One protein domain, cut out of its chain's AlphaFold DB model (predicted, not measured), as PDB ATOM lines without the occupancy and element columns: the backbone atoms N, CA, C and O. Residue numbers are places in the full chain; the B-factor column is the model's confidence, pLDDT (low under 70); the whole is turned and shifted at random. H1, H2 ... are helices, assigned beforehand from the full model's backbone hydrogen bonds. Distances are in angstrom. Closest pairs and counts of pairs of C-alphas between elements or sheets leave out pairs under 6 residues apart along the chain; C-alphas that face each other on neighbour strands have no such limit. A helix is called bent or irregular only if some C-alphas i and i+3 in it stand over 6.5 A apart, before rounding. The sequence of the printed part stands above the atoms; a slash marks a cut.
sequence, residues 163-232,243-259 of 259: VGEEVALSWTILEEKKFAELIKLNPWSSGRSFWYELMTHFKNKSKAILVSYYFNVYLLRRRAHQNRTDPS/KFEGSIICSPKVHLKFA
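AT A GLANCE: This is residues 163 to 232 and 243 to 259 of the 259 residues of the protein "ELM2 domain-containing protein" of Artemisia annua (UniProt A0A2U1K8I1). One long helix, H4, runs nearly straight despite a bend, and three shorter helices, H1, H2 and H3, gather near its first arm while the end of its second arm sticks out. H2 and H3 form a helical hairpin, and a long tail, residues 243 to 259, reaches out to the far end of the longest axis. The printed part has 87 residues with four named helices, in the order H1, H2, H3, H4, and no named strand; the class is all helix. It is only just compact, close to loose, with a radius of gyration of the C-alphas of 14.0 A, and flat, spanning 51 by 38 by 20 A.

HOW THE PARTS SIT: H4, residues 207 to 229, was assigned as one helix by its hydrogen bonds but is bent: C-alphas 216 and 219 are 6.8 A apart. Its arms, H4a, residues 207 to 216, and H4b, residues 219 to 229, stand at a shallow tilt of 25 degrees. H1, residues 165 to 169, touches H4a, the closest C-alphas being those of Val 167 and Tyr 213, 6.7 A apart. H3, residues 194 to 201, only just touches H4a, with 3 pairs of C-alphas within 8 A, the closest those of Met 199 and Lys 207 at 6.9 A; they run opposite ways at a steep tilt of 53 degrees. H2, residues 173 to 185, touches H3 with residues 179 to 183 alone, the closest C-alphas being those of Ile 183 and Phe 194 at 5.6 A; this hairpin has a steep tilt of 43 degrees, opposite ways. H2 and H4a are near each other, while H2 and H4b are apart. Every O i to N i+4 pair is within hydrogen-bond range in H1, H2, H3 and H4a, and 6 of 7 are in H4b.

IN THESE COORDINATES: H4a is 13.8 A long from C-alpha 207 at (27.800, -39.484, -20.689), and H4b 15.2 A, ending with C-alpha 229 at (6.378, -48.151, 0.084). H2 measures 18.3 A, H3 10.6 A and H1 6.2 A, beginning with C-alpha 165 at (18.432, -31.799, -5.469).

THE WHOLE: The C-alphas farthest apart are those of Gly 191 and Ala 259, at 51.0 A. Residues 187 to 192 stand free, as do residues 226 to 232, of which 226 to 229 belong to H4. Residues 233 to 242 are not printed, and C-alphas 232 and 243 are 15.9 A apart across the cut. No link between the helices is long. Residues 243 to 259 have pLDDT under 70; the mean of the printed part is 80.1.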
ATOM      1  N   VAL A 163      25.384 -33.492  -5.937       88.75
ATOM      2  CA  VAL A 163      24.477 -34.610  -5.613       88.75
ATOM      3  C   VAL A 163      23.054 -34.156  -5.277       88.75
ATOM      4  O   VAL A 163      22.839 -33.040  -4.801       88.75
ATOM      5  N   GLY A 164      22.074 -35.040  -5.477       87.88
ATOM      6  CA  GLY A 164      20.702 -34.851  -5.012       87.88
ATOM      7  C   GLY A 164      19.950 -33.726  -5.725       87.88
ATOM      8  O   GLY A 164      19.913 -33.655  -6.954       87.88
ATOM      9  N   GLU A 165      19.296 -32.864  -4.943       85.75
ATOM     10  CA  GLU A 165      18.432 -31.799  -5.469       85.75
ATOM     11  C   GLU A 165      19.190 -30.816  -6.372       85.75
ATOM     12  O   GLU A 165      18.661 -30.452  -7.417       85.75
ATOM     13  N   GLU A 166      20.448 -30.490  -6.056       87.44
ATOM     14  CA  GLU A 166      21.276 -29.581  -6.867       87.44
ATOM     15  C   GLU A 166      21.465 -30.083  -8.304       87.44
ATOM     16  O   GLU A 166      21.311 -29.331  -9.266       87.44
ATOM     17  N   VAL A 167      21.729 -31.384  -8.479       89.69
ATOM     18  CA  VAL A 167      21.849 -31.986  -9.817       89.69
ATOM     19  C   VAL A 167      20.499 -31.961 -10.520       89.69
ATOM     20  O   VAL A 167      20.419 -31.594 -11.694       89.69
ATOM     21  N   ALA A 168      19.425 -32.298  -9.804       90.19
ATOM     22  CA  ALA A 168      18.078 -32.329 -10.360       90.19
ATOM     23  C   ALA A 168      17.582 -30.954 -10.839       90.19
ATOM     24  O   ALA A 168      16.791 -30.868 -11.780       90.19
ATOM     25  N   LEU A 169      18.056 -29.851 -10.249       89.94
ATOM     26  CA  LEU A 169      17.691 -28.504 -10.699       89.94
ATOM     27  C   LEU A 169      18.051 -28.268 -12.175       89.94
ATOM     28  O   LEU A 169      17.262 -27.634 -12.878       89.94
ATOM     29  N   SER A 170      19.134 -28.876 -12.671       90.81
ATOM     30  CA  SER A 170      19.577 -28.785 -14.074       90.81
ATOM     31  C   SER A 170      18.798 -29.659 -15.080       90.81
ATOM     32  O   SER A 170      19.099 -29.639 -16.276       90.81
ATOM     33  N   TRP A 171      17.800 -30.419 -14.614       94.06
ATOM     34  CA  TRP A 171      16.997 -31.355 -15.413       94.06
ATOM     35  C   TRP A 171      15.527 -30.955 -15.473       94.06
ATOM     36  O   TRP A 171      14.854 -30.896 -14.456       94.06
ATOM     37  N   THR A 172      14.964 -30.672 -16.638       94.38
ATOM     38  CA  THR A 172      13.531 -30.351 -16.753       94.38
ATOM     39  C   THR A 172      12.649 -31.546 -16.374       94.38
ATOM     40  O   THR A 172      13.047 -32.695 -16.528       94.38
ATOM     41  N   ILE A 173      11.411 -31.294 -15.935       91.44
ATOM     42  CA  ILE A 173      10.458 -32.363 -15.568       91.44
ATOM     43  C   ILE A 173      10.248 -33.351 -16.730       91.44
ATOM     44  O   ILE A 173      10.101 -34.549 -16.502       91.44
ATOM     45  N   LEU A 174      10.249 -32.861 -17.974       93.75
ATOM     46  CA  LEU A 174      10.138 -33.700 -19.168       93.75
ATOM     47  C   LEU A 174      11.371 -34.593 -19.354       93.75
ATOM     48  O   LEU A 174      11.217 -35.776 -19.649       93.75
ATOM     49  N   GLU A 175      12.577 -34.056 -19.146       95.19
ATOM     50  CA  GLU A 175      13.806 -34.855 -19.169       95.19
ATOM     51  C   GLU A 175      13.802 -35.911 -18.055       95.19
ATOM     52  O   GLU A 175      14.108 -37.066 -18.332       95.19
ATOM     53  N   GLU A 176      13.408 -35.554 -16.825       94.19
ATOM     54  CA  GLU A 176      13.337 -36.500 -15.701       94.19
ATOM     55  C   GLU A 176      12.352 -37.651 -15.983       94.19
ATOM     56  O   GLU A 176      12.683 -38.815 -15.753       94.19
ATOM     57  N   LYS A 177      11.159 -37.335 -16.516       93.12
ATOM     58  CA  LYS A 177      10.144 -38.326 -16.915       93.12
ATOM     59  C   LYS A 177      10.669 -39.263 -17.991       93.12
ATOM     60  O   LYS A 177      10.655 -40.475 -17.804       93.12
ATOM     61  N   LYS A 178      11.196 -38.693 -19.075       94.94
ATOM     62  CA  LYS A 178      11.739 -39.459 -20.197       94.94
ATOM     63  C   LYS A 178      12.889 -40.364 -19.758       94.94
ATOM     64  O   LYS A 178      12.980 -41.502 -20.201       94.94
ATOM     65  N   PHE A 179      13.757 -39.879 -18.871       94.94
ATOM     66  CA  PHE A 179      14.847 -40.674 -18.312       94.94
ATOM     67  C   PHE A 179      14.318 -41.899 -17.554       94.94
ATOM     68  O   PHE A 179      14.786 -43.012 -17.779       94.94
ATOM     69  N   ALA A 180      13.309 -41.705 -16.698       92.69
ATOM     70  CA  ALA A 180      12.686 -42.793 -15.949       92.69
ATOM     71  C   ALA A 180      11.963 -43.801 -16.859       92.69
ATOM     72  O   ALA A 180      12.057 -45.003 -16.625       92.69
ATOM     73  N   GLU A 181      11.266 -43.330 -17.893       92.12
ATOM     74  CA  GLU A 181      10.600 -44.183 -18.887       92.12
ATOM     75  C   GLU A 181      11.601 -45.054 -19.652       92.12
ATOM     76  O   GLU A 181      11.393 -46.258 -19.774       92.12
ATOM     77  N   LEU A 182      12.718 -44.479 -20.111       91.81
ATOM     78  CA  LEU A 182      13.739 -45.226 -20.851       91.81
ATOM     79  C   LEU A 182      14.381 -46.332 -20.014       91.81
ATOM     80  O   LEU A 182      14.637 -47.409 -20.545       91.81
ATOM     81  N   ILE A 183      14.610 -46.101 -18.720       89.88
ATOM     82  CA  ILE A 183      15.115 -47.147 -17.821       89.88
ATOM     83  C   ILE A 183      14.072 -48.255 -17.651       89.88
ATOM     84  O   ILE A 183      14.398 -49.426 -17.802       89.88
ATOM     85  N   LYS A 184      12.806 -47.895 -17.415       85.94
ATOM     86  CA  LYS A 184      11.714 -48.867 -17.235       85.94
ATOM     87  C   LYS A 184      11.462 -49.733 -18.469       85.94
ATOM     88  O   LYS A 184      11.132 -50.904 -18.331       85.94
ATOM     89  N   LEU A 185      11.601 -49.166 -19.666       86.81
ATOM     90  CA  LEU A 185      11.407 -49.884 -20.930       86.81
ATOM     91  C   LEU A 185      12.578 -50.806 -21.295       86.81
ATOM     92  O   LEU A 185      12.438 -51.627 -22.199       86.81
ATOM     93  N   ASN A 186      13.719 -50.679 -20.613       85.50
ATOM     94  CA  ASN A 186      14.924 -51.461 -20.874       85.50
ATOM     95  C   ASN A 186      15.407 -52.146 -19.585       85.50
ATOM     96  O   ASN A 186      16.493 -51.826 -19.093       85.50
ATOM     97  N   PRO A 187      14.605 -53.072 -19.021       80.81
ATOM     98  CA  PRO A 187      15.027 -53.860 -17.869       80.81
ATOM     99  C   PRO A 187      16.224 -54.743 -18.245       80.81
ATOM    100  O   PRO A 187      16.422 -55.064 -19.421       80.81
ATOM    101  N   TRP A 188      17.017 -55.166 -17.265       70.50
ATOM    102  CA  TRP A 188      18.181 -56.033 -17.491       70.50
ATOM    103  C   TRP A 188      17.797 -57.344 -18.198       70.50
ATOM    104  O   TRP A 188      18.495 -57.792 -19.107       70.50
ATOM    105  N   SER A 189      16.633 -57.894 -17.861       74.38
ATOM    106  CA  SER A 189      15.980 -59.051 -18.479       74.38
ATOM    107  C   SER A 189      15.713 -58.892 -19.979       74.38
ATOM    108  O   SER A 189      15.626 -59.889 -20.692       74.38
ATOM    109  N   SER A 190      15.641 -57.661 -20.499       73.88
ATOM    110  CA  SER A 190      15.517 -57.410 -21.942       73.88
ATOM    111  C   SER A 190      16.823 -57.634 -22.718       73.88
ATOM    112  O   SER A 190      16.821 -57.586 -23.950       73.88
ATOM    113  N   GLY A 191      17.951 -57.831 -22.021       72.38
ATOM    114  CA  GLY A 191      19.281 -57.970 -22.620       72.38
ATOM    115  C   GLY A 191      19.813 -56.687 -23.271       72.38
ATOM    116  O   GLY A 191      20.870 -56.710 -23.902       72.38
ATOM    117  N   ARG A 192      19.097 -55.561 -23.142       76.69
ATOM    118  CA  ARG A 192      19.488 -54.256 -23.687       76.69
ATOM    119  C   ARG A 192      20.021 -53.352 -22.586       76.69
ATOM    120  O   ARG A 192      19.430 -53.215 -21.522       76.69
ATOM    121  N   SER A 193      21.132 -52.678 -22.870       84.31
ATOM    122  CA  SER A 193      21.683 -51.673 -21.966       84.31
ATOM    123  C   SER A 193      20.903 -50.367 -22.100       84.31
ATOM    124  O   SER A 193      21.036 -49.669 -23.109       84.31
ATOM    125  N   PHE A 194      20.149 -49.986 -21.066       89.19
ATOM    126  CA  PHE A 194      19.449 -48.695 -21.031       89.19
ATOM    127  C   PHE A 194      20.404 -47.501 -21.227       89.19
ATOM    128  O   PHE A 194      19.985 -46.445 -21.696       89.19
ATOM    129  N   TRP A 195      21.703 -47.654 -20.930       91.56
ATOM    130  CA  TRP A 195      22.704 -46.613 -21.178       91.56
ATOM    131  C   TRP A 195      22.785 -46.216 -22.650       91.56
ATOM    132  O   TRP A 195      22.914 -45.028 -22.946       91.56
ATOM    133  N   TYR A 196      22.701 -47.186 -23.566       90.62
ATOM    134  CA  TYR A 196      22.712 -46.922 -25.005       90.62
ATOM    135  C   TYR A 196      21.506 -46.072 -25.422       90.62
ATOM    136  O   TYR A 196      21.660 -45.061 -26.111       90.62
ATOM    137  N   GLU A 197      20.321 -46.425 -24.925       91.94
ATOM    138  CA  GLU A 197      19.081 -45.692 -25.186       91.94
ATOM    139  C   GLU A 197      19.128 -44.268 -24.618       91.94
ATOM    140  O   GLU A 197      18.804 -43.298 -25.308       91.94
ATOM    141  N   LEU A 198      19.628 -44.109 -23.387       94.12
ATOM    142  CA  LEU A 198      19.830 -42.797 -22.774       94.12
ATOM    143  C   LEU A 198      20.753 -41.912 -23.622       94.12
ATOM    144  O   LEU A 198      20.409 -40.764 -23.903       94.12
ATOM    145  N   MET A 199      21.900 -42.430 -24.067       93.12
ATOM    146  CA  MET A 199      22.840 -41.663 -24.895       93.12
ATOM    147  C   MET A 199      22.244 -41.296 -26.263       93.12
ATOM    148  O   MET A 199      22.481 -40.198 -26.766       93.12
ATOM    149  N   THR A 200      21.424 -42.176 -26.841       92.69
ATOM    150  CA  THR A 200      20.767 -41.945 -28.136       92.69
ATOM    151  C   THR A 200      19.685 -40.866 -28.048       92.69
ATOM    152  O   THR A 200      19.558 -40.029 -28.950       92.69
ATOM    153  N   HIS A 201      18.923 -40.840 -26.951       93.81
ATOM    154  CA  HIS A 201      17.838 -39.882 -26.745       93.81
ATOM    155  C   HIS A 201      18.279 -38.533 -26.166       93.81
ATOM    156  O   HIS A 201      17.656 -37.517 -26.485       93.81
ATOM    157  N   PHE A 202      19.324 -38.494 -25.337       95.12
ATOM    158  CA  PHE A 202      19.833 -37.278 -24.694       95.12
ATOM    159  C   PHE A 202      21.110 -36.762 -25.369       95.12
ATOM    160  O   PHE A 202      22.132 -36.557 -24.720       95.12
ATOM    161  N   LYS A 203      21.042 -36.473 -26.674       92.69
ATOM    162  CA  LYS A 203      22.198 -36.013 -27.474       92.69
ATOM    163  C   LYS A 203      22.856 -34.722 -26.960       92.69
ATOM    164  O   LYS A 203      24.033 -34.493 -27.208       92.69
ATOM    165  N   ASN A 204      22.109 -33.905 -26.215       93.31
ATOM    166  CA  ASN A 204      22.590 -32.643 -25.639       93.31
ATOM    167  C   ASN A 204      23.232 -32.814 -24.247       93.31
ATOM    168  O   ASN A 204      23.640 -31.828 -23.635       93.31
ATOM    169  N   LYS A 205      23.288 -34.038 -23.705       94.69
ATOM    170  CA  LYS A 205      23.892 -34.343 -22.403       94.69
ATOM    171  C   LYS A 205      25.075 -35.283 -22.615       94.69
ATOM    172  O   LYS A 205      24.979 -36.273 -23.334       94.69
ATOM    173  N   SER A 206      26.199 -34.999 -21.966       95.44
ATOM    174  CA  SER A 206      27.351 -35.901 -22.006       95.44
ATOM    175  C   SER A 206      27.082 -37.172 -21.194       95.44
ATOM    176  O   SER A 206      26.275 -37.173 -20.259       95.44
ATOM    177  N   LYS A 207      27.832 -38.244 -21.483       94.88
ATOM    178  CA  LYS A 207      27.800 -39.484 -20.689       94.88
ATOM    179  C   LYS A 207      28.009 -39.211 -19.194       94.88
ATOM    180  O   LYS A 207      27.307 -39.782 -18.371       94.88
ATOM    181  N   ALA A 208      28.917 -38.297 -18.843       94.19
ATOM    182  CA  ALA A 208      29.173 -37.924 -17.452       94.19
ATOM    183  C   ALA A 208      27.937 -37.314 -16.764       94.19
ATOM    184  O   ALA A 208      27.656 -37.642 -15.614       94.19
ATOM    185  N   ILE A 209      27.165 -36.476 -17.467       94.75
ATOM    186  CA  ILE A 209      25.932 -35.884 -16.925       94.75
ATOM    187  C   ILE A 209      24.847 -36.952 -16.748       94.75
ATOM    188  O   ILE A 209      24.175 -36.964 -15.719       94.75
ATOM    189  N   LEU A 210      24.699 -37.863 -17.716       95.81
ATOM    190  CA  LEU A 210      23.733 -38.966 -17.639       95.81
ATOM    191  C   LEU A 210      24.038 -39.906 -16.470       95.81
ATOM    192  O   LEU A 210      23.155 -40.212 -15.673       95.81
ATOM    193  N   VAL A 211      25.303 -40.313 -16.338       94.12
ATOM    194  CA  VAL A 211      25.776 -41.164 -15.238       94.12
ATOM    195  C   VAL A 211      25.605 -40.456 -13.894       94.12
ATOM    196  O   VAL A 211      25.098 -41.055 -12.949       94.12
ATOM    197  N   SER A 212      25.958 -39.170 -13.814       94.12
ATOM    198  CA  SER A 212      25.758 -38.378 -12.598       94.12
ATOM    199  C   SER A 212      24.281 -38.311 -12.207       94.12
ATOM    200  O   SER A 212      23.946 -38.578 -11.059       94.12
ATOM    201  N   TYR A 213      23.377 -38.028 -13.148       95.38
ATOM    202  CA  TYR A 213      21.945 -37.982 -12.853       95.38
ATOM    203  C   TYR A 213      21.395 -39.340 -12.394       95.38
ATOM    204  O   TYR A 213      20.616 -39.387 -11.440       95.38
ATOM    205  N   TYR A 214      21.835 -40.443 -13.010       93.81
ATOM    206  CA  TYR A 214      21.440 -41.791 -12.598       93.81
ATOM    207  C   TYR A 214      21.767 -42.050 -11.123       93.81
ATOM    208  O   TYR A 214      20.864 -42.280 -10.320       93.81
ATOM    209  N   PHE A 215      23.046 -41.952 -10.751       92.31
ATOM    210  CA  PHE A 215      23.501 -42.322  -9.411       92.31
ATOM    211  C   PHE A 215      23.156 -41.277  -8.349       92.31
ATOM    212  O   PHE A 215      22.812 -41.637  -7.227       92.31
ATOM    213  N   ASN A 216      23.212 -39.989  -8.692       93.81
ATOM    214  CA  ASN A 216      23.060 -38.912  -7.716       93.81
ATOM    215  C   ASN A 216      21.631 -38.376  -7.591       93.81
ATOM    216  O   ASN A 216      21.372 -37.576  -6.691       93.81
ATOM    217  N   VAL A 217      20.705 -38.770  -8.474       93.06
ATOM    218  CA  VAL A 217      19.308 -38.308  -8.434       93.06
ATOM    219  C   VAL A 217      18.336 -39.467  -8.569       93.06
ATOM    220  O   VAL A 217      17.567 -39.719  -7.642       93.06
ATOM    221  N   TYR A 218      18.346 -40.150  -9.714       92.25
ATOM    222  CA  TYR A 218      17.333 -41.146 -10.054       92.25
ATOM    223  C   TYR A 218      17.339 -42.315  -9.065       92.25
ATOM    224  O   TYR A 218      16.322 -42.565  -8.417       92.25
ATOM    225  N   LEU A 219      18.495 -42.953  -8.869       89.75
ATOM    226  CA  LEU A 219      18.646 -44.113  -7.991       89.75
ATOM    227  C   LEU A 219      18.349 -43.763  -6.525       89.75
ATOM    228  O   LEU A 219      17.658 -44.505  -5.830       89.75
ATOM    229  N   LEU A 220      18.784 -42.586  -6.059       88.88
ATOM    230  CA  LEU A 220      18.494 -42.125  -4.696       88.88
ATOM    231  C   LEU A 220      16.996 -41.884  -4.471       88.88
ATOM    232  O   LEU A 220      16.465 -42.244  -3.421       88.88
ATOM    233  N   ARG A 221      16.299 -41.283  -5.444       89.25
ATOM    234  CA  ARG A 221      14.843 -41.070  -5.369       89.25
ATOM    235  C   ARG A 221      14.084 -42.389  -5.422       89.25
ATOM    236  O   ARG A 221      13.156 -42.562  -4.635       89.25
ATOM    237  N   ARG A 222      14.508 -43.302  -6.297       86.62
ATOM    238  CA  ARG A 222      13.988 -44.667  -6.408       86.62
ATOM    239  C   ARG A 222      14.089 -45.394  -5.066       86.62
ATOM    240  O   ARG A 222      13.070 -45.760  -4.485       86.62
ATOM    241  N   ARG A 223      15.291 -45.455  -4.485       86.25
ATOM    242  CA  ARG A 223      15.523 -46.092  -3.181       86.25
ATOM    243  C   ARG A 223      14.736 -45.423  -2.055       86.25
ATOM    244  O   ARG A 223      14.175 -46.097  -1.197       86.25
ATOM    245  N   ALA A 224      14.661 -44.092  -2.051       84.44
ATOM    246  CA  ALA A 224      13.856 -43.364  -1.074       84.44
ATOM    247  C   ALA A 224      12.355 -43.661  -1.204       84.44
ATOM    248  O   ALA A 224      11.644 -43.602  -0.204       84.44
ATOM    249  N   HIS A 225      11.860 -43.947  -2.410       83.81
ATOM    250  CA  HIS A 225      10.483 -44.370  -2.634       83.81
ATOM    251  C   HIS A 225      10.259 -45.800  -2.136       83.81
ATOM    252  O   HIS A 225       9.396 -45.986  -1.283       83.81
ATOM    253  N   GLN A 226      11.092 -46.754  -2.564       82.94
ATOM    254  CA  GLN A 226      11.044 -48.153  -2.114       82.94
ATOM    255  C   GLN A 226      11.062 -48.260  -0.583       82.94
ATOM    256  O   GLN A 226      10.192 -48.886   0.004       82.94
ATOM    257  N   ASN A 227      11.964 -47.536   0.089       84.69
ATOM    258  CA  ASN A 227      12.040 -47.525   1.555       84.69
ATOM    259  C   ASN A 227      10.759 -47.012   2.249       84.69
ATOM    260  O   ASN A 227      10.585 -47.249   3.443       84.69
ATOM    261  N   ARG A 228       9.903 -46.247   1.554       83.31
ATOM    262  CA  ARG A 228       8.623 -45.752   2.090       83.31
ATOM    263  C   ARG A 228       7.456 -46.673   1.747       83.31
ATOM    264  O   ARG A 228       6.522 -46.738   2.538       83.31
ATOM    265  N   THR A 229       7.479 -47.312   0.579       84.06
ATOM    266  CA  THR A 229       6.378 -48.151   0.084       84.06
ATOM    267  C   THR A 229       6.499 -49.603   0.518       84.06
ATOM    268  O   THR A 229       5.501 -50.192   0.914       84.06
ATOM    269  N   ASP A 230       7.709 -50.156   0.498       83.12
ATOM    270  CA  ASP A 230       8.019 -51.509   0.949       83.12
ATOM    271  C   ASP A 230       9.299 -51.502   1.804       83.12
ATOM    272  O   ASP A 230      10.394 -51.815   1.331       83.12
ATOM    273  N   PRO A 231       9.186 -51.134   3.094       81.75
ATOM    274  CA  PRO A 231      10.326 -51.114   4.006       81.75
ATOM    275  C   PRO A 231      10.951 -52.498   4.242       81.75
ATOM    276  O   PRO A 231      12.081 -52.570   4.726       81.75
ATOM    277  N   SER A 232      10.225 -53.586   3.952       83.62
ATOM    278  CA  SER A 232      10.732 -54.954   4.084       83.62
ATOM    279  C   SER A 232      11.644 -55.364   2.931       83.62
ATOM    280  O   SER A 232      12.522 -56.205   3.133       83.62
ATOM    281  N   LYS A 243       6.749 -52.480 -10.143       45.28
ATOM    282  CA  LYS A 243       5.376 -52.227 -10.623       45.28
ATOM    283  C   LYS A 243       5.017 -50.783 -10.268       45.28
ATOM    284  O   LYS A 243       4.813 -50.478  -9.097       45.28
ATOM    285  N   PHE A 244       4.967 -49.887 -11.251       48.72
ATOM    286  CA  PHE A 244       4.793 -48.454 -11.001       48.72
ATOM    287  C   PHE A 244       3.532 -47.888 -11.670       48.72
ATOM    288  O   PHE A 244       3.469 -47.830 -12.894       48.72
ATOM    289  N   GLU A 245       2.596 -47.368 -10.866       38.62
ATOM    290  CA  GLU A 245       1.506 -46.461 -11.299       38.62
ATOM    291  C   GLU A 245       1.651 -45.026 -10.730       38.62
ATOM    292  O   GLU A 245       0.866 -44.138 -11.048       38.62
ATOM    293  N   GLY A 246       2.680 -44.747  -9.916       45.66
ATOM    294  CA  GLY A 246       2.931 -43.421  -9.328       45.66
ATOM    295  C   GLY A 246       3.977 -42.559 -10.055       45.66
ATOM    296  O   GLY A 246       4.791 -43.025 -10.846       45.66
ATOM    297  N   SER A 247       4.033 -41.266  -9.742       49.94
ATOM    298  CA  SER A 247       5.134 -40.395 -10.174       49.94
ATOM    299  C   SER A 247       6.295 -40.474  -9.169       49.94
ATOM    300  O   SER A 247       6.130 -40.092  -8.016       49.94
ATOM    301  N   ILE A 248       7.492 -40.901  -9.602       54.78
ATOM    302  CA  ILE A 248       8.754 -40.833  -8.813       54.78
ATOM    303  C   ILE A 248       9.158 -39.365  -8.527       54.78
ATOM    304  O   ILE A 248      10.071 -39.068  -7.751       54.78
ATOM    305  N   ILE A 249       8.471 -38.408  -9.150       46.94
ATOM    306  CA  ILE A 249       8.800 -36.988  -9.114       46.94
ATOM    307  C   ILE A 249       8.294 -36.390  -7.800       46.94
ATOM    308  O   ILE A 249       7.199 -35.844  -7.717       46.94
ATOM    309  N   CYS A 250       9.127 -36.451  -6.764       42.97
ATOM    310  CA  CYS A 250       8.903 -35.749  -5.496       42.97
ATOM    311  C   CYS A 250       9.228 -34.242  -5.553       42.97
ATOM    312  O   CYS A 250       9.395 -33.623  -4.505       42.97
ATOM    313  N   SER A 251       9.335 -33.627  -6.735       46.47
ATOM    314  CA  SER A 251       9.764 -32.230  -6.837       46.47
ATOM    315  C   SER A 251       8.840 -31.379  -7.706       46.47
ATOM    316  O   SER A 251       9.045 -31.298  -8.917       46.47
ATOM    317  N   PRO A 252       7.917 -30.608  -7.107       44.94
ATOM    318  CA  PRO A 252       7.603 -29.293  -7.636       44.94
ATOM    319  C   PRO A 252       8.888 -28.465  -7.530       44.94
ATOM    320  O   PRO A 252       9.435 -28.274  -6.434       44.94
ATOM    321  N   LYS A 253       9.414 -28.031  -8.675       49.47
ATOM    322  CA  LYS A 253      10.488 -27.040  -8.736       49.47
ATOM    323  C   LYS A 253       9.881 -25.683  -8.423       49.47
ATOM    324  O   LYS A 253       9.413 -24.988  -9.317       49.47
ATOM    325  N   VAL A 254       9.833 -25.327  -7.147       45.06
ATOM    326  CA  VAL A 254       9.494 -23.959  -6.757       45.06
ATOM    327  C   VAL A 254      10.798 -23.176  -6.813       45.06
ATOM    328  O   VAL A 254      11.715 -23.450  -6.043       45.06
ATOM    329  N   HIS A 255      10.916 -22.255  -7.771       40.22
ATOM    330  CA  HIS A 255      11.996 -21.272  -7.771       40.22
ATOM    331  C   HIS A 255      11.825 -20.396  -6.527       40.22
ATOM    332  O   HIS A 255      11.078 -19.421  -6.545       40.22
ATOM    333  N   LEU A 256      12.493 -20.756  -5.431       35.41
ATOM    334  CA  LEU A 256      12.635 -19.868  -4.287       35.41
ATOM    335  C   LEU A 256      13.562 -18.730  -4.722       35.41
ATOM    336  O   LEU A 256      14.782 -18.876  -4.759       35.41
ATOM    337  N   LYS A 257      12.960 -17.606  -5.121       28.66
ATOM    338  CA  LYS A 257      13.656 -16.324  -5.162       28.66
ATOM    339  C   LYS A 257      13.901 -15.931  -3.711       28.66
ATOM    340  O   LYS A 257      12.963 -15.554  -3.014       28.66
ATOM    341  N   PHE A 258      15.135 -16.078  -3.251       34.34
ATOM    342  CA  PHE A 258      15.561 -15.420  -2.026       34.34
ATOM    343  C   PHE A 258      15.665 -13.923  -2.340       34.34
ATOM    344  O   PHE A 258      16.358 -13.545  -3.288       34.34
ATOM    345  N   ALA A 259      14.870 -13.125  -1.626       31.02
ATOM    346  CA  ALA A 259      14.996 -11.673  -1.561       31.02
ATOM    347  C   ALA A 259      16.145 -11.292  -0.619       31.02
ATOM    348  O   ALA A 259      16.401 -12.079   0.324       31.02
TER     349      ALA A 259